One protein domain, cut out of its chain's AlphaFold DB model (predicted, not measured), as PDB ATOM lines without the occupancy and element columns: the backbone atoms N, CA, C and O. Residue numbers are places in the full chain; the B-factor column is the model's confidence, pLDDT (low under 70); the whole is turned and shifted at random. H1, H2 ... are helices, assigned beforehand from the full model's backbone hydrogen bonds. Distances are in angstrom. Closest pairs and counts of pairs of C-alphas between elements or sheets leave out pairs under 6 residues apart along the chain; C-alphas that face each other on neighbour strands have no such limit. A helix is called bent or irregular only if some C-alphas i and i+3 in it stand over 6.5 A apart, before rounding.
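This is residues 20 to 163 of the 251 residues of the protein "Transglycosylase family protein" of Actinobacteria bacterium (UniProt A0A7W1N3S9). Three long helices that run the same way, H1, H2 and H5, pack side by side as a bundle, and a fourth, H3, packs on H5 alone and also runs the same way; after H1 and again after H2 a long link takes the chain back before the next helix begins. The tiny H4 lies off to one side near H3, and the last residues, 157 to 163, of which 157 to 162 belong to H5, stick out free. The printed part has 144 residues with five named helices, in the order H1 H2 H3 H4 H5, and no named strand; the class is all helix. It is compact, with a radius of gyration of the C-alphas of 15.6 A, and it spans 52 by 35 by 25 A.

H1, residues 20 to 40, touches H2, residues 57 to 86, closest at the C-alphas of Thr 33 and Ala 71, 4.1 A apart, at a shallow tilt of 21 degrees, the same way. H1 also touches H5, residues 135 to 162, closest at the C-alphas of Ala 39 and Leu 150, 4.4 A apart, at a shallow tilt of 23 degrees, the same way. H2 touches H5 with residues 75 to 86 alone, and H5 touches H2 with residues 146 to 156 alone; the closest C-alphas, of Leu 82 and Ala 153, are 6.9 A apart. Their tilt of 35.2 degrees is only just steep, and they run the same way. H3, residues 100 to 117, touches H5, closest at the C-alphas of Ala 111 and Ser 145, 4.0 A apart, at a shallow tilt of 23 degrees, the same way. H5, touching three helices, is the hub. H3 is apart from H1 and from H2. H4, residues 124 to 127, is close to H3 but not clearly touching it, with the C-alphas of Leu 112 and Ala 127 7.3 A apart. Every O i to N i+4 pair is within hydrogen-bond range in H1, H2 and H3, and 22 of 24 are in H5; H4 is too short for such a pair.

H1 begins at C-alpha 20, (17.079, -34.141, 82.740), and is 30.4 A long from first to last C-alpha. H2, the longest helix with 30 residues, is 42.2 A long and ends at C-alpha 86, (1.961, -12.847, 112.842). H3 is 25.9 A long, and H4 has four residues. H5 is 40.6 A long and ends at C-alpha 162, (0.148, -23.883, 123.905); it is neither bent nor irregular, but only just: C-alphas 158 and 161 are 6.1 A apart.

The two C-alphas farthest apart, those of Asp 56 and Gln 163, are 52.9 A apart. The printed part has no cut. The links from H1 to H2, with 16 residues, and from H2 to H3, with 13, are long. The mean pLDDT of the printed part is 89.1; residue 120, residues 129 to 132 and residues 156 to 163 are under 70.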
ATOM      1  N   GLY A  20      17.017 -33.866  81.301       95.88
ATOM      2  CA  GLY A  20      17.079 -34.141  82.740       95.88
ATOM      3  C   GLY A  20      17.123 -32.866  83.591       95.88
ATOM      4  O   GLY A  20      16.372 -32.742  84.559       95.88
ATOM      5  N   SER A  21      17.918 -31.864  83.191       94.94
ATOM      6  CA  SER A  21      17.957 -30.571  83.884       94.94
ATOM      7  C   SER A  21      16.627 -29.816  83.805       94.94
ATOM      8  O   SER A  21      16.286 -29.112  84.756       94.94
ATOM      9  N   LEU A  22      15.889 -29.916  82.696       96.81
ATOM     10  CA  LEU A  22      14.583 -29.268  82.559       96.81
ATOM     11  C   LEU A  22      13.532 -29.942  83.455       96.81
ATOM     12  O   LEU A  22      12.802 -29.252  84.165       96.81
ATOM     13  N   ARG A  23      13.508 -31.279  83.504       97.75
ATOM     14  CA  ARG A  23      12.630 -32.042  84.412       97.75
ATOM     15  C   ARG A  23      12.898 -31.704  85.877       97.75
ATOM     16  O   ARG A  23      11.967 -31.383  86.610       97.75
ATOM     17  N   SER A  24      14.172 -31.686  86.277       96.44
ATOM     18  CA  SER A  24      14.588 -31.288  87.629       96.44
ATOM     19  C   SER A  24      14.140 -29.861  87.971       96.44
ATOM     20  O   SER A  24      13.695 -29.597  89.086       96.44
ATOM     21  N   LEU A  25      14.189 -28.937  87.005       96.75
ATOM     22  CA  LEU A  25      13.735 -27.563  87.212       96.75
ATOM     23  C   LEU A  25      12.209 -27.457  87.372       96.75
ATOM     24  O   LEU A  25      11.745 -26.670  88.198       96.75
ATOM     25  N   ALA A  26      11.435 -28.250  86.627       97.75
ATOM     26  CA  ALA A  26       9.989 -28.348  86.816       97.75
ATOM     27  C   ALA A  26       9.645 -28.902  88.210       97.75
ATOM     28  O   ALA A  26       8.843 -28.306  88.933       97.75
ATOM     29  N   ASP A  27      10.310 -29.988  88.626       97.69
ATOM     30  CA  ASP A  27      10.134 -30.588  89.953       97.69
ATOM     31  C   ASP A  27      10.496 -29.608  91.082       97.69
ATOM     32  O   ASP A  27       9.750 -29.490  92.057       97.69
ATOM     33  N   HIS A  28      11.587 -28.851  90.927       97.62
ATOM     34  CA  HIS A  28      11.993 -27.795  91.861       97.62
ATOM     35  C   HIS A  28      10.868 -26.784  92.102       97.62
ATOM     36  O   HIS A  28      10.471 -26.553  93.246       97.62
ATOM     37  N   TYR A  29      10.317 -26.190  91.038       98.12
ATOM     38  CA  TYR A  29       9.273 -25.175  91.191       98.12
ATOM     39  C   TYR A  29       7.951 -25.754  91.695       98.12
ATOM     40  O   TYR A  29       7.255 -25.080  92.455       98.12
ATOM     41  N   ARG A  30       7.626 -27.004  91.358       98.31
ATOM     42  CA  ARG A  30       6.480 -27.706  91.945       98.31
ATOM     43  C   ARG A  30       6.622 -27.864  93.460       98.31
ATOM     44  O   ARG A  30       5.693 -27.523  94.188       98.31
ATOM     45  N   VAL A  31       7.775 -28.332  93.947       97.81
ATOM     46  CA  VAL A  31       8.026 -28.488  95.394       97.81
ATOM     47  C   VAL A  31       7.934 -27.142  96.109       97.81
ATOM     48  O   VAL A  31       7.195 -27.020  97.083       97.81
ATOM     49  N   VAL A  32       8.596 -26.107  95.577       98.25
ATOM     50  CA  VAL A  32       8.521 -24.738  96.119       98.25
ATOM     51  C   VAL A  32       7.074 -24.233  96.158       98.25
ATOM     52  O   VAL A  32       6.662 -23.617  97.141       98.25
ATOM     53  N   THR A  33       6.283 -24.507  95.115       98.50
ATOM     54  CA  THR A  33       4.861 -24.137  95.059       98.50
ATOM     55  C   THR A  33       4.078 -24.801  96.185       98.50
ATOM     56  O   THR A  33       3.385 -24.119  96.936       98.50
ATOM     57  N   TRP A  34       4.207 -26.120  96.336       98.44
ATOM     58  CA  TRP A  34       3.472 -26.877  97.348       98.44
ATOM     59  C   TRP A  34       3.875 -26.518  98.780       98.44
ATOM     60  O   TRP A  34       3.016 -26.501  99.659       98.44
ATOM     61  N   ASP A  35       5.143 -26.196  99.032       98.25
ATOM     62  CA  ASP A  35       5.586 -25.688 100.334       98.25
ATOM     63  C   ASP A  35       4.887 -24.378 100.695       98.25
ATOM     64  O   ASP A  35       4.339 -24.250 101.792       98.25
ATOM     65  N   TYR A  36       4.828 -23.432  99.756       98.25
ATOM     66  CA  TYR A  36       4.103 -22.186  99.976       98.25
ATOM     67  C   TYR A  36       2.591 -22.390 100.099       98.25
ATOM     68  O   TYR A  36       1.980 -21.791 100.978       98.25
ATOM     69  N   GLN A  37       1.982 -23.266  99.296       98.06
ATOM     70  CA  GLN A  37       0.552 -23.573  99.413       98.06
ATOM     71  C   GLN A  37       0.207 -24.167 100.781       98.06
ATOM     72  O   GLN A  37      -0.764 -23.752 101.409       98.06
ATOM     73  N   ARG A  38       1.058 -25.060 101.302       96.75
ATOM     74  CA  ARG A  38       0.925 -25.571 102.672       96.75
ATOM     75  C   ARG A  38       1.048 -24.462 103.713       96.75
ATOM     76  O   ARG A  38       0.231 -24.411 104.627       96.75
ATOM     77  N   ALA A  39       2.020 -23.560 103.568       95.12
ATOM     78  CA  ALA A  39       2.156 -22.398 104.450       95.12
ATOM     79  C   ALA A  39       0.917 -21.484 104.422       95.12
ATOM     80  O   ALA A  39       0.499 -20.981 105.462       95.12
ATOM     81  N   ALA A  40       0.316 -21.300 103.245       94.31
ATOM     82  CA  ALA A  40      -0.902 -20.519 103.050       94.31
ATOM     83  C   ALA A  40      -2.187 -21.254 103.476       94.31
ATOM     84  O   ALA A  40      -3.244 -20.632 103.509       94.31
ATOM     85  N   LYS A  41      -2.110 -22.555 103.797       93.44
ATOM     86  CA  LYS A  41      -3.263 -23.445 104.022       93.44
ATOM     87  C   LYS A  41      -4.248 -23.483 102.842       93.44
ATOM     88  O   LYS A  41      -5.452 -23.576 103.044       93.44
ATOM     89  N   VAL A  42      -3.733 -23.436 101.615       94.25
ATOM     90  CA  VAL A  42      -4.536 -23.612 100.395       94.25
ATOM     91  C   VAL A  42      -4.300 -24.996  99.794       94.25
ATOM     92  O   VAL A  42      -3.245 -25.607 100.001       94.25
ATOM     93  N   GLY A  43      -5.281 -25.492  99.037       94.69
ATOM     94  CA  GLY A  43      -5.169 -26.757  98.310       94.69
ATOM     95  C   GLY A  43      -3.951 -26.778  97.382       94.69
ATOM     96  O   GLY A  43      -3.577 -25.762  96.792       94.69
ATOM     97  N   ARG A  44      -3.303 -27.944  97.263       96.12
ATOM     98  CA  ARG A  44      -2.151 -28.100  96.367       96.12
ATOM     99  C   ARG A  44      -2.611 -28.034  94.917       96.12
ATOM    100  O   ARG A  44      -3.567 -28.711  94.556       96.12
ATOM    101  N   THR A  45      -1.885 -27.300  94.075       95.81
ATOM    102  CA  THR A  45      -2.115 -27.348  92.624       95.81
ATOM    103  C   THR A  45      -1.900 -28.787  92.137       95.81
ATOM    104  O   THR A  45      -0.801 -29.319  92.357       95.81
ATOM    105  N   PRO A  46      -2.907 -29.416  91.500       95.50
ATOM    106  CA  PRO A  46      -2.793 -30.775  90.984       95.50
ATOM    107  C   PRO A  46      -1.706 -30.905  89.917       95.50
ATOM    108  O   PRO A  46      -1.313 -29.934  89.268       95.50
ATOM    109  N   THR A  47      -1.206 -32.123  89.712       94.81
ATOM    110  CA  THR A  47      -0.253 -32.411  88.639       94.81
ATOM    111  C   THR A  47      -0.356 -33.862  88.194       94.81
ATOM    112  O   THR A  47      -0.456 -34.758  89.024       94.81
ATOM    113  N   SER A  48      -0.281 -34.096  86.884       91.62
ATOM    114  CA  SER A  48      -0.248 -35.440  86.293       91.62
ATOM    115  C   SER A  48       1.149 -36.072  86.291       91.62
ATOM    116  O   SER A  48       1.303 -37.228  85.911       91.62
ATOM    117  N   PHE A  49       2.193 -35.313  86.655       95.38
ATOM    118  CA  PHE A  49       3.603 -35.728  86.595       95.38
ATOM    119  C   PHE A  49       4.115 -36.177  85.212       95.38
ATOM    120  O   PHE A  49       5.244 -36.665  85.110       95.38
ATOM    121  N   SER A  50       3.357 -35.970  84.132       95.75
ATOM    122  CA  SER A  50       3.728 -36.389  82.769       95.75
ATOM    123  C   SER A  50       5.080 -35.822  82.311       95.75
ATOM    124  O   SER A  50       5.853 -36.512  81.644       95.75
ATOM    125  N   TYR A  51       5.438 -34.610  82.747       95.75
ATOM    126  CA  TYR A  51       6.737 -33.988  82.460       95.75
ATOM    127  C   TYR A  51       7.944 -34.810  82.920       95.75
ATOM    128  O   TYR A  51       9.005 -34.700  82.318       95.75
ATOM    129  N   ARG A  52       7.813 -35.682  83.929       96.75
ATOM    130  CA  ARG A  52       8.925 -36.537  84.381       96.75
ATOM    131  C   ARG A  52       9.363 -37.553  83.331       96.75
ATOM    132  O   ARG A  52      10.524 -37.955  83.321       96.75
ATOM    133  N   ARG A  53       8.443 -37.947  82.451       96.88
ATOM    134  CA  ARG A  53       8.688 -38.907  81.367       96.88
ATOM    135  C   ARG A  53       8.900 -38.222  80.016       96.88
ATOM    136  O   ARG A  53       9.573 -38.781  79.160       96.88
ATOM    137  N   SER A  54       8.410 -36.994  79.840       96.25
ATOM    138  CA  SER A  54       8.510 -36.269  78.567       96.25
ATOM    139  C   SER A  54       9.949 -35.910  78.187       96.25
ATOM    140  O   SER A  54      10.727 -35.427  79.015       96.25
ATOM    141  N   THR A  55      10.318 -36.152  76.932       96.81
ATOM    142  CA  THR A  55      11.577 -35.712  76.307       96.81
ATOM    143  C   THR A  55      11.422 -34.406  75.525       96.81
ATOM    144  O   THR A  55      12.430 -33.798  75.157       96.81
ATOM    145  N   ASP A  56      10.185 -33.937  75.323       97.12
ATOM    146  CA  ASP A  56       9.893 -32.710  74.590       97.12
ATOM    147  C   ASP A  56      10.346 -31.476  75.383       97.12
ATOM    148  O   ASP A  56       9.800 -31.105  76.427       97.12
ATOM    149  N   ARG A  57      11.368 -30.800  74.855       96.75
ATOM    150  CA  ARG A  57      11.947 -29.597  75.455       96.75
ATOM    151  C   ARG A  57      10.973 -28.422  75.470       96.75
ATOM    152  O   ARG A  57      11.068 -27.613  76.392       96.75
ATOM    153  N   ALA A  58      10.093 -28.291  74.477       96.25
ATOM    154  CA  ALA A  58       9.113 -27.211  74.424       96.25
ATOM    155  C   ALA A  58       8.079 -27.394  75.538       96.25
ATOM    156  O   ALA A  58       7.915 -26.496  76.370       96.25
ATOM    157  N   TYR A  59       7.503 -28.593  75.646       97.06
ATOM    158  CA  TYR A  59       6.617 -28.952  76.749       97.06
ATOM    159  C   TYR A  59       7.270 -28.776  78.129       97.06
ATOM    160  O   TYR A  59       6.666 -28.211  79.045       97.06
ATOM    161  N   LEU A  60       8.530 -29.196  78.300       97.81
ATOM    162  CA  LEU A  60       9.244 -29.016  79.567       97.81
ATOM    163  C   LEU A  60       9.467 -27.538  79.913       97.81
ATOM    164  O   LEU A  60       9.299 -27.160  81.070       97.81
ATOM    165  N   ARG A  61       9.816 -26.691  78.935       97.19
ATOM    166  CA  ARG A  61       9.961 -25.238  79.144       97.19
ATOM    167  C   ARG A  61       8.637 -24.601  79.544       97.19
ATOM    168  O   ARG A  61       8.596 -23.893  80.546       97.19
ATOM    169  N   TRP A  62       7.561 -24.927  78.833       97.50
ATOM    170  CA  TRP A  62       6.217 -24.482  79.190       97.50
ATOM    171  C   TRP A  62       5.838 -24.911  80.617       97.50
ATOM    172  O   TRP A  62       5.358 -24.098  81.408       97.50
ATOM    173  N   THR A  63       6.141 -26.160  80.986       98.00
ATOM    174  CA  THR A  63       5.891 -26.708  82.328       98.00
ATOM    175  C   THR A  63       6.678 -25.950  83.401       98.00
ATOM    176  O   THR A  63       6.135 -25.617  84.455       98.00
ATOM    177  N   ILE A  64       7.953 -25.643  83.142       97.19
ATOM    178  CA  ILE A  64       8.791 -24.832  84.034       97.19
ATOM    179  C   ILE A  64       8.184 -23.440  84.218       97.19
ATOM    180  O   ILE A  64       8.098 -22.966  85.352       97.19
ATOM    181  N   ASP A  65       7.751 -22.786  83.142       96.56
ATOM    182  CA  ASP A  65       7.171 -21.444  83.210       96.56
ATOM    183  C   ASP A  65       5.851 -21.436  83.987       96.56
ATOM    184  O   ASP A  65       5.624 -20.548  84.816       96.56
ATOM    185  N   ALA A  66       5.007 -22.453  83.783       97.38
ATOM    186  CA  ALA A  66       3.774 -22.643  84.537       97.38
ATOM    187  C   ALA A  66       4.057 -22.804  86.039       97.38
ATOM    188  O   ALA A  66       3.554 -22.022  86.850       97.38
ATOM    189  N   TRP A  67       4.933 -23.738  86.425       97.94
ATOM    190  CA  TRP A  67       5.290 -23.937  87.834       97.94
ATOM    191  C   TRP A  67       6.012 -22.741  88.444       97.94
ATOM    192  O   TRP A  67       5.820 -22.444  89.622       97.94
ATOM    193  N   THR A  68       6.798 -22.004  87.660       96.94
ATOM    194  CA  THR A  68       7.422 -20.766  88.130       96.94
ATOM    195  C   THR A  68       6.352 -19.733  88.487       96.94
ATOM    196  O   THR A  68       6.429 -19.129  89.557       96.94
ATOM    197  N   ARG A  69       5.324 -19.543  87.647       96.69
ATOM    198  CA  ARG A  69       4.203 -18.637  87.958       96.69
ATOM    199  C   ARG A  69       3.451 -19.082  89.212       96.69
ATOM    200  O   ARG A  69       3.249 -18.262  90.109       96.69
ATOM    201  N   HIS A  70       3.120 -20.370  89.320       97.81
ATOM    202  CA  HIS A  70       2.457 -20.911  90.509       97.81
ATOM    203  C   HIS A  70       3.280 -20.696  91.784       97.81
ATOM    204  O   HIS A  70       2.731 -20.240  92.785       97.81
ATOM    205  N   ALA A  71       4.597 -20.917  91.742       97.12
ATOM    206  CA  ALA A  71       5.474 -20.696  92.889       97.12
ATOM    207  C   ALA A  71       5.447 -19.237  93.373       97.12
ATOM    208  O   ALA A  71       5.467 -18.978  94.577       97.12
ATOM    209  N   TYR A  72       5.380 -18.267  92.456       95.38
ATOM    210  CA  TYR A  72       5.320 -16.844  92.805       95.38
ATOM    211  C   TYR A  72       3.968 -16.444  93.395       95.38
ATOM    212  O   TYR A  72       3.939 -15.689  94.371       95.38
ATOM    213  N   ILE A  73       2.870 -16.951  92.830       95.81
ATOM    214  CA  ILE A  73       1.515 -16.725  93.349       95.81
ATOM    215  C   ILE A  73       1.390 -17.334  94.749       95.81
ATOM    216  O   ILE A  73       1.047 -16.624  95.694       95.81
ATOM    217  N   ALA A  74       1.772 -18.604  94.903       97.56
ATOM    218  CA  ALA A  74       1.739 -19.306  96.181       97.56
ATOM    219  C   ALA A  74       2.602 -18.600  97.234       97.56
ATOM    220  O   ALA A  74       2.159 -18.414  98.365       97.56
ATOM    221  N   ARG A  75       3.806 -18.129  96.868       97.44
ATOM    222  CA  ARG A  75       4.645 -17.319  97.764       97.44
ATOM    223  C   ARG A  75       3.911 -16.070  98.231       97.44
ATOM    224  O   ARG A  75       3.886 -15.812  99.427       97.44
ATOM    225  N   ARG A  76       3.331 -15.285  97.317       95.31
ATOM    226  CA  ARG A  76       2.601 -14.059  97.682       95.31
ATOM    227  C   ARG A  76       1.465 -14.355  98.660       95.31
ATOM    228  O   ARG A  76       1.379 -13.682  99.680       95.31
ATOM    229  N   GLN A  77       0.658 -15.377  98.382       95.44
ATOM    230  CA  GLN A  77      -0.434 -15.804  99.261       95.44
ATOM    231  C   GLN A  77       0.085 -16.223 100.642       95.44
ATOM    232  O   GLN A  77      -0.395 -15.731 101.658       95.44
ATOM    233  N   ALA A  78       1.120 -17.065 100.689       95.50
ATOM    234  CA  ALA A  78       1.726 -17.517 101.938       95.50
ATOM    235  C   ALA A  78       2.263 -16.356 102.778       95.50
ATOM    236  O   ALA A  78       1.988 -16.279 103.972       95.50
ATOM    237  N   LEU A  79       3.017 -15.437 102.168       94.25
ATOM    238  CA  LEU A  79       3.583 -14.303 102.897       94.25
ATOM    239  C   LEU A  79       2.504 -13.314 103.349       94.25
ATOM    240  O   LEU A  79       2.647 -12.763 104.432       94.25
ATOM    241  N   ALA A  80       1.420 -13.132 102.586       91.31
ATOM    242  CA  ALA A  80       0.279 -12.323 103.015       91.31
ATOM    243  C   ALA A  80      -0.411 -12.930 104.248       91.31
ATOM    244  O   ALA A  80      -0.659 -12.222 105.222       91.31
ATOM    245  N   VAL A  81      -0.637 -14.250 104.254       89.56
ATOM    246  CA  VAL A  81      -1.188 -14.965 105.419       89.56
ATOM    247  C   VAL A  81      -0.266 -14.833 106.630       89.56
ATOM    248  O   VAL A  81      -0.738 -14.540 107.726       89.56
ATOM    249  N   LEU A  82       1.044 -15.026 106.454       88.31
ATOM    250  CA  LEU A  82       2.012 -14.901 107.547       88.31
ATOM    251  C   LEU A  82       2.106 -13.470 108.079       88.31
ATOM    252  O   LEU A  82       2.132 -13.282 109.292       88.31
ATOM    253  N   HIS A  83       2.130 -12.475 107.192       86.00
ATOM    254  CA  HIS A  83       2.113 -11.066 107.567       86.00
ATOM    255  C   HIS A  83       0.859 -10.740 108.377       86.00
ATOM    256  O   HIS A  83       0.966 -10.190 109.463       86.00
ATOM    257  N   HIS A  84      -0.320 -11.136 107.895       82.25
ATOM    258  CA  HIS A  84      -1.578 -10.871 108.584       82.25
ATOM    259  C   HIS A  84      -1.665 -11.582 109.945       82.25
ATOM    260  O   HIS A  84      -2.023 -10.963 110.938       82.25
ATOM    261  N   LYS A  85      -1.288 -12.865 110.020       79.56
ATOM    262  CA  LYS A  85      -1.425 -13.659 111.254       79.56
ATOM    263  C   LYS A  85      -0.379 -13.364 112.318       79.56
ATOM    264  O   LYS A  85      -0.665 -13.520 113.498       79.56
ATOM    265  N   LEU A  86       0.844 -13.034 111.912       77.31
ATOM    266  CA  LEU A  86       1.961 -12.847 112.842       77.31
ATOM    267  C   LEU A  86       2.350 -11.378 113.008       77.31
ATOM    268  O   LEU A  86       3.191 -11.089 113.855       77.31
ATOM    269  N   ALA A  87       1.779 -10.483 112.197       75.38
ATOM    270  CA  ALA A  87       2.118  -9.064 112.132       75.38
ATOM    271  C   ALA A  87       3.628  -8.802 111.976       75.38
ATOM    272  O   ALA A  87       4.194  -7.881 112.557       75.38
ATOM    273  N   VAL A  88       4.301  -9.648 111.190       75.50
ATOM    274  CA  VAL A  88       5.747  -9.573 110.950       75.50
ATOM    275  C   VAL A  88       6.048  -8.860 109.638       75.50
ATOM    276  O   VAL A  88       5.513  -9.216 108.588       75.50
ATOM    277  N   SER A  89       6.995  -7.920 109.664       78.12
ATOM    278  CA  SER A  89       7.521  -7.314 108.436       78.12
ATOM    279  C   SER A  89       8.366  -8.320 107.640       78.12
ATOM    280  O   SER A  89       9.341  -8.903 108.150       78.12
ATOM    281  N   LEU A  90       7.976  -8.528 106.380       86.31
ATOM    282  CA  LEU A  90       8.607  -9.418 105.406       86.31
ATOM    283  C   LEU A  90       9.045  -8.607 104.176       86.31
ATOM    284  O   LEU A  90       8.371  -7.648 103.808       86.31
ATOM    285  N   PRO A  91      10.158  -8.973 103.511       90.06
ATOM    286  CA  PRO A  91      10.658  -8.208 102.374       90.06
ATOM    287  C   PRO A  91       9.678  -8.219 101.193       90.06
ATOM    288  O   PRO A  91       9.080  -9.253 100.877       90.06
ATOM    289  N   THR A  92       9.596  -7.092 100.485       89.12
ATOM    290  CA  THR A  92       8.813  -6.951  99.250       89.12
ATOM    291  C   THR A  92       9.410  -7.794  98.127       89.12
ATOM    292  O   THR A  92      10.623  -7.808  97.907       89.12
ATOM    293  N   ALA A  93       8.555  -8.536  97.426       91.88
ATOM    294  CA  ALA A  93       8.971  -9.404  96.333       91.88
ATOM    295  C   ALA A  93       9.350  -8.603  95.076       91.88
ATOM    296  O   ALA A  93       8.569  -7.747  94.664       91.88
ATOM    297  N   PRO A  94      10.473  -8.923  94.407       92.88
ATOM    298  CA  PRO A  94      10.763  -8.366  93.095       92.88
ATOM    299  C   PRO A  94       9.832  -8.970  92.035       92.88
ATOM    300  O   PRO A  94       9.264 -10.058  92.220       92.88
ATOM    301  N   ALA A  95       9.731  -8.294  90.889       90.06
ATOM    302  CA  ALA A  95       9.023  -8.806  89.719       90.06
ATOM    303  C   ALA A  95       9.582 -10.168  89.263       90.06
ATOM    304  O   ALA A  95      10.763 -10.476  89.440       90.06
ATOM    305  N   LEU A  96       8.748 -10.990  88.617       86.75
ATOM    306  CA  LEU A  96       9.141 -12.321  88.128       86.75
ATOM    307  C   LEU A  96      10.362 -12.276  87.190       86.75
ATOM    308  O   LEU A  96      11.234 -13.146  87.249       86.75
ATOM    309  N   ARG A  97      10.414 -11.242  86.345       89.50
ATOM    310  CA  ARG A  97      11.479 -10.997  85.364       89.50
ATOM    311  C   ARG A  97      12.599 -10.093  85.892       89.50
ATOM    312  O   ARG A  97      13.444  -9.677  85.112       89.50
ATOM    313  N   ALA A  98      12.622  -9.798  87.193       93.12
ATOM    314  CA  ALA A  98      13.698  -9.017  87.786       93.12
ATOM    315  C   ALA A  98      15.072  -9.684  87.559       93.12
ATOM    316  O   ALA A  98      15.144 -10.922  87.469       93.12
ATOM    317  N   PRO A  99      16.163  -8.895  87.516       94.94
ATOM    318  CA  PRO A  99      17.520  -9.410  87.392       94.94
ATOM    319  C   PRO A  99      17.822 -10.533  88.392       94.94
ATOM    320  O   PRO A  99      17.362 -10.521  89.538       94.94
ATOM    321  N   LEU A 100      18.631 -11.510  87.970       92.00
ATOM    322  CA  LEU A 100      18.939 -12.704  88.767       92.00
ATOM    323  C   LEU A 100      19.472 -12.352  90.162       92.00
ATOM    324  O   LEU A 100      19.015 -12.932  91.148       92.00
ATOM    325  N   TYR A 101      20.369 -11.367  90.257       91.56
ATOM    326  CA  TYR A 101      20.934 -10.937  91.536       91.56
ATOM    327  C   TYR A 101      19.849 -10.442  92.508       91.56
ATOM    328  O   TYR A 101      19.856 -10.842  93.671       91.56
ATOM    329  N   GLN A 102      18.859  -9.662  92.046       93.75
ATOM    330  CA  GLN A 102      17.767  -9.168  92.897       93.75
ATOM    331  C   GLN A 102      16.924 -10.320  93.434       93.75
ATOM    332  O   GLN A 102      16.550 -10.340  94.605       93.75
ATOM    333  N   ARG A 103      16.655 -11.320  92.590       94.25
ATOM    334  CA  ARG A 103      15.900 -12.516  92.980       94.25
ATOM    335  C   ARG A 103      16.662 -13.351  94.009       94.25
ATOM    336  O   ARG A 103      16.048 -13.822  94.964       94.25
ATOM    337  N   VAL A 104      17.979 -13.505  93.846       93.00
ATOM    338  CA  VAL A 104      18.849 -14.190  94.818       93.00
ATOM    339  C   VAL A 104      18.851 -13.441  96.150       93.00
ATOM    340  O   VAL A 104      18.572 -14.046  97.186       93.00
ATOM    341  N   VAL A 105      19.104 -12.129  96.126       92.56
ATOM    342  CA  VAL A 105      19.119 -11.268  97.320       92.56
ATOM    343  C   VAL A 105      17.781 -11.330  98.050       92.56
ATOM    344  O   VAL A 105      17.755 -11.530  99.266       92.56
ATOM    345  N   TYR A 106      16.670 -11.235  97.317       94.88
ATOM    346  CA  TYR A 106      15.330 -11.356  97.877       94.88
ATOM    347  C   TYR A 106      15.107 -12.713  98.552       94.88
ATOM    348  O   TYR A 106      14.756 -12.758  99.730       94.88
ATOM    349  N   SER A 107      15.326 -13.823  97.837       94.94
ATOM    350  CA  SER A 107      15.093 -15.167  98.381       94.94
ATOM    351  C   SER A 107      15.976 -15.440  99.599       94.94
ATOM    352  O   SER A 107      15.501 -16.018 100.578       94.94
ATOM    353  N   LYS A 108      17.226 -14.958  99.589       93.69
ATOM    354  CA  LYS A 108      18.128 -15.014 100.744       93.69
ATOM    355  C   LYS A 108      17.571 -14.227 101.926       93.69
ATOM    356  O   LYS A 108      17.412 -14.790 103.007       93.69
ATOM    357  N   ARG A 109      17.234 -12.948 101.733       93.44
ATOM    358  CA  ARG A 109      16.686 -12.082 102.790       93.44
ATOM    359  C   ARG A 109      15.413 -12.676 103.388       93.44
ATOM    360  O   ARG A 109      15.282 -12.731 104.608       93.44
ATOM    361  N   LEU A 110      14.514 -13.172 102.540       95.06
ATOM    362  CA  LEU A 110      13.276 -13.817 102.962       95.06
ATOM    363  C   LEU A 110      13.551 -15.068 103.805       95.06
ATOM    364  O   LEU A 110      13.008 -15.187 104.900       95.06
ATOM    365  N   ALA A 111      14.414 -15.975 103.340       93.50
ATOM    366  CA  ALA A 111      14.760 -17.188 104.079       93.50
ATOM    367  C   ALA A 111      15.383 -16.878 105.449       93.50
ATOM    368  O   ALA A 111      15.036 -17.512 106.445       93.50
ATOM    369  N   LEU A 112      16.277 -15.887 105.518       91.50
ATOM    370  CA  LEU A 112      16.901 -15.459 106.771       91.50
ATOM    371  C   LEU A 112      15.876 -14.838 107.731       91.50
ATOM    372  O   LEU A 112      15.876 -15.180 108.913       91.50
ATOM    373  N   ARG A 113      14.972 -13.982 107.235       89.69
ATOM    374  CA  ARG A 113      13.908 -13.364 108.047       89.69
ATOM    375  C   ARG A 113      12.944 -14.416 108.596       89.69
ATOM    376  O   ARG A 113      12.688 -14.428 109.795       89.69
ATOM    377  N   LEU A 114      12.482 -15.338 107.750       91.06
ATOM    378  CA  LEU A 114      11.614 -16.444 108.165       91.06
ATOM    379  C   LEU A 114      12.305 -17.336 109.200       91.06
ATOM    380  O   LEU A 114      11.697 -17.671 110.209       91.06
ATOM    381  N   ARG A 115      13.597 -17.633 109.017       88.62
ATOM    382  CA  ARG A 115      14.380 -18.410 109.986       88.62
ATOM    383  C   ARG A 115      14.555 -17.697 111.330       88.62
ATOM    384  O   ARG A 115      14.536 -18.356 112.372       88.62
ATOM    385  N   LYS A 116      14.705 -16.367 111.319       84.44
ATOM    386  CA  LYS A 116      14.730 -15.537 112.536       84.44
ATOM    387  C   LYS A 116      13.391 -15.610 113.279       84.44
ATOM    388  O   LYS A 116      13.387 -15.694 114.502       84.44
ATOM    389  N   ILE A 117      12.264 -15.657 112.567       81.56
ATOM    390  CA  ILE A 117      10.948 -15.895 113.180       81.56
ATOM    391  C   ILE A 117      10.903 -17.321 113.748       81.56
ATOM    392  O   ILE A 117      10.669 -17.502 114.940       81.56
ATOM    393  N   TYR A 118      11.216 -18.339 112.942       78.50
ATOM    394  CA  TYR A 118      11.266 -19.737 113.376       78.50
ATOM    395  C   TYR A 118      12.249 -20.582 112.542       78.50
ATOM    396  O   TYR A 118      12.199 -20.500 111.315       78.50
ATOM    397  N   PRO A 119      13.118 -21.432 113.140       70.75
ATOM    398  CA  PRO A 119      13.229 -21.811 114.560       70.75
ATOM    399  C   PRO A 119      13.973 -20.818 115.475       70.75
ATOM    400  O   PRO A 119      14.239 -21.143 116.624       70.75
ATOM    401  N   GLY A 120      14.303 -19.603 115.020       66.50
ATOM    402  CA  GLY A 120      14.802 -18.541 115.908       66.50
ATOM    403  C   GLY A 120      16.317 -18.354 115.946       66.50
ATOM    404  O   GLY A 120      16.789 -17.474 116.655       66.50
ATOM    405  N   ARG A 121      17.094 -19.123 115.171       74.69
ATOM    406  CA  ARG A 121      18.542 -18.896 115.009       74.69
ATOM    407  C   ARG A 121      18.984 -19.029 113.557       74.69
ATOM    408  O   ARG A 121      18.747 -20.044 112.892       74.69
ATOM    409  N   VAL A 122      19.679 -18.002 113.077       79.56
ATOM    410  CA  VAL A 122      20.411 -18.014 111.808       79.56
ATOM    411  C   VAL A 122      21.870 -18.316 112.133       79.56
ATOM    412  O   VAL A 122      22.556 -17.485 112.715       79.56
ATOM    413  N   THR A 123      22.349 -19.510 111.787       81.75
ATOM    414  CA  THR A 123      23.764 -19.859 111.976       81.75
ATOM    415  C   THR A 123      24.614 -19.235 110.872       81.75
ATOM    416  O   THR A 123      24.139 -19.057 109.743       81.75
ATOM    417  N   ARG A 124      25.896 -18.966 111.159       81.62
ATOM    418  CA  ARG A 124      26.865 -18.519 110.143       81.62
ATOM    419  C   ARG A 124      26.863 -19.457 108.935       81.62
ATOM    420  O   ARG A 124      26.752 -18.990 107.810       81.62
ATOM    421  N   THR A 125      26.861 -20.770 109.182       80.00
ATOM    422  CA  THR A 125      26.783 -21.827 108.159       80.00
ATOM    423  C   THR A 125      25.528 -21.748 107.288       80.00
ATOM    424  O   THR A 125      25.579 -22.020 106.092       80.00
ATOM    425  N   PHE A 126      24.386 -21.341 107.849       79.19
ATOM    426  CA  PHE A 126      23.173 -21.146 107.059       79.19
ATOM    427  C   PHE A 126      23.266 -19.887 106.190       79.19
ATOM    428  O   PHE A 126      22.893 -19.921 105.014       79.19
ATOM    429  N   ALA A 127      23.774 -18.788 106.755       80.38
ATOM    430  CA  ALA A 127      23.891 -17.494 106.084       80.38
ATOM    431  C   ALA A 127      24.995 -17.446 105.007       80.38
ATOM    432  O   ALA A 127      24.895 -16.644 104.071       80.38
ATOM    433  N   SER A 128      26.011 -18.307 105.121       76.38
ATOM    434  CA  SER A 128      27.234 -18.300 104.313       76.38
ATOM    435  C   SER A 128      27.137 -19.020 102.967       76.38
ATOM    436  O   SER A 128      28.163 -19.152 102.301       76.38
ATOM    437  N   ALA A 129      25.955 -19.482 102.530       64.94
ATOM    438  CA  ALA A 129      25.814 -19.993 101.163       64.94
ATOM    439  C   ALA A 129      26.268 -18.886 100.188       64.94
ATOM    440  O   ALA A 129      25.695 -17.789 100.192       64.94
ATOM    441  N   ARG A 130      27.381 -19.169  99.490       54.66
ATOM    442  CA  ARG A 130      28.324 -18.214  98.882       54.66
ATOM    443  C   ARG A 130      27.645 -17.158  98.008       54.66
ATOM    444  O   ARG A 130      26.597 -17.393  97.422       54.66
ATOM    445  N   ALA A 131      28.313 -16.011  97.895       51.97
ATOM    446  CA  ALA A 131      27.951 -14.818  97.123       51.97
ATOM    447  C   ALA A 131      27.806 -15.021  95.594       51.97
ATOM    448  O   ALA A 131      27.746 -14.044  94.855       51.97
ATOM    449  N   ALA A 132      27.736 -16.263  95.110       65.50
ATOM    450  CA  ALA A 132      27.482 -16.557  93.709       65.50
ATOM    451  C   ALA A 132      26.062 -16.105  93.328       65.50
ATOM    452  O   ALA A 132      25.061 -16.554  93.886       65.50
ATOM    453  N   THR A 133      25.954 -15.205  92.356       78.75
ATOM    454  CA  THR A 133      24.682 -14.710  91.810       78.75
ATOM    455  C   THR A 133      24.197 -15.597  90.662       78.75
ATOM    456  O   THR A 133      23.784 -15.113  89.611       78.75
ATOM    457  N   ASP A 134      24.236 -16.918  90.854       88.56
ATOM    458  CA  ASP A 134      23.873 -17.899  89.833       88.56
ATOM    459  C   ASP A 134      22.474 -18.520  90.047       88.56
ATOM    460  O   ASP A 134      21.773 -18.307  91.045       88.56
ATOM    461  N   ARG A 135      22.026 -19.303  89.057       90.94
ATOM    462  CA  ARG A 135      20.709 -19.961  89.096       90.94
ATOM    463  C   ARG A 135      20.639 -21.069  90.149       90.94
ATOM    464  O   ARG A 135      19.552 -21.348  90.654       90.94
ATOM    465  N   ALA A 136      21.755 -21.719  90.477       90.38
ATOM    466  CA  ALA A 136      21.795 -22.751  91.512       90.38
ATOM    467  C   ALA A 136      21.565 -22.144  92.902       90.38
ATOM    468  O   ALA A 136      20.712 -22.622  93.652       90.38
ATOM    469  N   THR A 137      22.224 -21.025  93.184       91.81
ATOM    470  CA  THR A 137      22.091 -20.255  94.418       91.81
ATOM    471  C   THR A 137      20.683 -19.697  94.569       91.81
ATOM    472  O   THR A 137      20.096 -19.792  95.648       91.81
ATOM    473  N   LEU A 138      20.074 -19.203  93.482       93.06
ATOM    474  CA  LEU A 138      18.662 -18.816  93.507       93.06
ATOM    475  C   LEU A 138      17.761 -19.982  93.940       93.06
ATOM    476  O   LEU A 138      16.933 -19.812  94.833       93.06
ATOM    477  N   ARG A 139      17.923 -21.159  93.323       94.19
ATOM    478  CA  ARG A 139      17.109 -22.343  93.636       94.19
ATOM    479  C   ARG A 139      17.273 -22.764  95.095       94.19
ATOM    480  O   ARG A 139      16.273 -22.966  95.779       94.19
ATOM    481  N   LEU A 140      18.507 -22.800  95.597       93.50
ATOM    482  CA  LEU A 140      18.787 -23.084  97.004       93.50
ATOM    483  C   LEU A 140      18.009 -22.144  97.935       93.50
ATOM    484  O   LEU A 140      17.328 -22.596  98.859       93.50
ATOM    485  N   TRP A 141      18.086 -20.833  97.696       94.75
ATOM    486  CA  TRP A 141      17.407 -19.858  98.545       94.75
ATOM    487  C   TRP A 141      15.884 -19.883  98.393       94.75
ATOM    488  O   TRP A 141      15.197 -19.648  99.382       94.75
ATOM    489  N   GLN A 142      15.347 -20.222  97.216       96.69
ATOM    490  CA  GLN A 142      13.908 -20.427  97.014       96.69
ATOM    491  C   GLN A 142      13.363 -21.591  97.849       96.69
ATOM    492  O   GLN A 142      12.332 -21.433  98.502       96.69
ATOM    493  N   VAL A 143      14.065 -22.732  97.869       96.19
ATOM    494  CA  VAL A 143      13.689 -23.878  98.716       96.19
ATOM    495  C   VAL A 143      13.731 -23.473 100.185       96.19
ATOM    496  O   VAL A 143      12.743 -23.629 100.898       96.19
ATOM    497  N   ARG A 144      14.835 -22.860 100.628       95.12
ATOM    498  CA  ARG A 144      14.983 -22.408 102.019       95.12
ATOM    499  C   ARG A 144      13.904 -21.407 102.430       95.12
ATOM    500  O   ARG A 144      13.422 -21.474 103.558       95.12
ATOM    501  N   SER A 145      13.509 -20.489 101.547       96.19
ATOM    502  CA  SER A 145      12.438 -19.537 101.848       96.19
ATOM    503  C   SER A 145      11.060 -20.196 101.898       96.19
ATOM    504  O   SER A 145      10.243 -19.799 102.725       96.19
ATOM    505  N   ALA A 146      10.791 -21.198 101.057       97.25
ATOM    506  CA  ALA A 146       9.524 -21.927 101.073       97.25
ATOM    507  C   ALA A 146       9.396 -22.801 102.330       97.25
ATOM    508  O   ALA A 146       8.406 -22.712 103.056       97.25
ATOM    509  N   GLN A 147      10.453 -23.541 102.664       95.19
ATOM    510  CA  GLN A 147      10.542 -24.323 103.898       95.19
ATOM    511  C   GLN A 147      10.468 -23.439 105.144       95.19
ATOM    512  O   GLN A 147       9.784 -23.787 106.101       95.19
ATOM    513  N   GLY A 148      11.129 -22.276 105.133       93.94
ATOM    514  CA  GLY A 148      11.034 -21.297 106.215       93.94
ATOM    515  C   GLY A 148       9.604 -20.796 106.415       93.94
ATOM    516  O   GLY A 148       9.136 -20.732 107.547       93.94
ATOM    517  N   ALA A 149       8.878 -20.504 105.332       94.50
ATOM    518  CA  ALA A 149       7.484 -20.071 105.412       94.50
ATOM    519  C   ALA A 149       6.595 -21.180 105.983       94.50
ATOM    520  O   ALA A 149       5.783 -20.922 106.869       94.50
ATOM    521  N   LEU A 150       6.791 -22.421 105.529       93.75
ATOM    522  CA  LEU A 150       6.083 -23.582 106.059       93.75
ATOM    523  C   LEU A 150       6.380 -23.800 107.545       93.75
ATOM    524  O   LEU A 150       5.458 -24.004 108.328       93.75
ATOM    525  N   ALA A 151       7.645 -23.714 107.955       90.62
ATOM    526  CA  ALA A 151       8.041 -23.886 109.347       90.62
ATOM    527  C   ALA A 151       7.426 -22.807 110.253       90.62
ATOM    528  O   ALA A 151       6.915 -23.129 111.323       90.62
ATOM    529  N   VAL A 152       7.414 -21.547 109.804       88.44
ATOM    530  CA  VAL A 152       6.745 -20.441 110.504       88.44
ATOM    531  C   VAL A 152       5.236 -20.691 110.615       88.44
ATOM    532  O   VAL A 152       4.682 -20.555 111.704       88.44
ATOM    533  N   ALA A 153       4.576 -21.110 109.530       88.56
ATOM    534  CA  ALA A 153       3.141 -21.400 109.532       88.56
ATOM    535  C   ALA A 153       2.776 -22.566 110.469       88.56
ATOM    536  O   ALA A 153       1.823 -22.467 111.243       88.56
ATOM    537  N   LEU A 154       3.548 -23.656 110.427       85.44
ATOM    538  CA  LEU A 154       3.361 -24.818 111.299       85.44
ATOM    539  C   LEU A 154       3.620 -24.472 112.763       85.44
ATOM    540  O   LEU A 154       2.879 -24.922 113.630       85.44
ATOM    541  N   HIS A 155       4.650 -23.674 113.051       79.50
ATOM    542  CA  HIS A 155       4.927 -23.262 114.420       79.50
ATOM    543  C   HIS A 155       3.841 -22.345 114.969       79.50
ATOM    544  O   HIS A 155       3.331 -22.633 116.043       79.50
ATOM    545  N   GLY A 156       3.422 -21.322 114.213       69.81
ATOM    546  CA  GLY A 156       2.326 -20.443 114.626       69.81
ATOM    547  C   GLY A 156       1.039 -21.213 114.938       69.81
ATOM    548  O   GLY A 156       0.346 -20.892 115.898       69.81
ATOM    549  N   ALA A 157       0.755 -22.284 114.187       66.44
ATOM    550  CA  ALA A 157      -0.373 -23.170 114.466       66.44
ATOM    551  C   ALA A 157      -0.211 -24.009 115.751       66.44
ATOM    552  O   ALA A 157      -1.217 -24.359 116.354       66.44
ATOM    553  N   ARG A 158       1.020 -24.335 116.169       66.31
ATOM    554  CA  ARG A 158       1.309 -25.107 117.395       66.31
ATOM    555  C   ARG A 158       1.425 -24.242 118.648       66.31
ATOM    556  O   ARG A 158       1.049 -24.696 119.721       66.31
ATOM    557  N   THR A 159       1.935 -23.016 118.531       60.81
ATOM    558  CA  THR A 159       2.049 -22.097 119.675       60.81
ATOM    559  C   THR A 159       0.724 -21.458 120.055       60.81
ATOM    560  O   THR A 159       0.546 -21.153 121.227       60.81
ATOM    561  N   ALA A 160      -0.217 -21.299 119.119       52.34
ATOM    562  CA  ALA A 160      -1.537 -20.751 119.435       52.34
ATOM    563  C   ALA A 160      -2.313 -21.586 120.490       52.34
ATOM    564  O   ALA A 160      -2.848 -20.985 121.412       52.34
ATOM    565  N   PRO A 161      -2.323 -22.936 120.449       47.53
ATOM    566  CA  PRO A 161      -2.902 -23.753 121.524       47.53
ATOM    567  C   PRO A 161      -2.077 -23.816 122.820       47.53
ATOM    568  O   PRO A 161      -2.640 -23.996 123.893       47.53
ATOM    569  N   GLN A 162      -0.744 -23.713 122.741       46.50
ATOM    570  CA  GLN A 162       0.148 -23.883 123.905       46.50
ATOM    571  C   GLN A 162       0.360 -22.597 124.714       46.50
ATOM    572  O   GLN A 162       0.914 -22.637 125.810       46.50
ATOM    573  N   GLN A 163      -0.086 -21.454 124.200       55.97
ATOM    574  CA  GLN A 163      -0.168 -20.207 124.946       55.97
ATOM    575  C   GLN A 163      -1.621 -19.977 125.323       55.97
ATOM    576  O   GLN A 163      -2.350 -19.306 124.601       55.97
TER     577      GLN A 163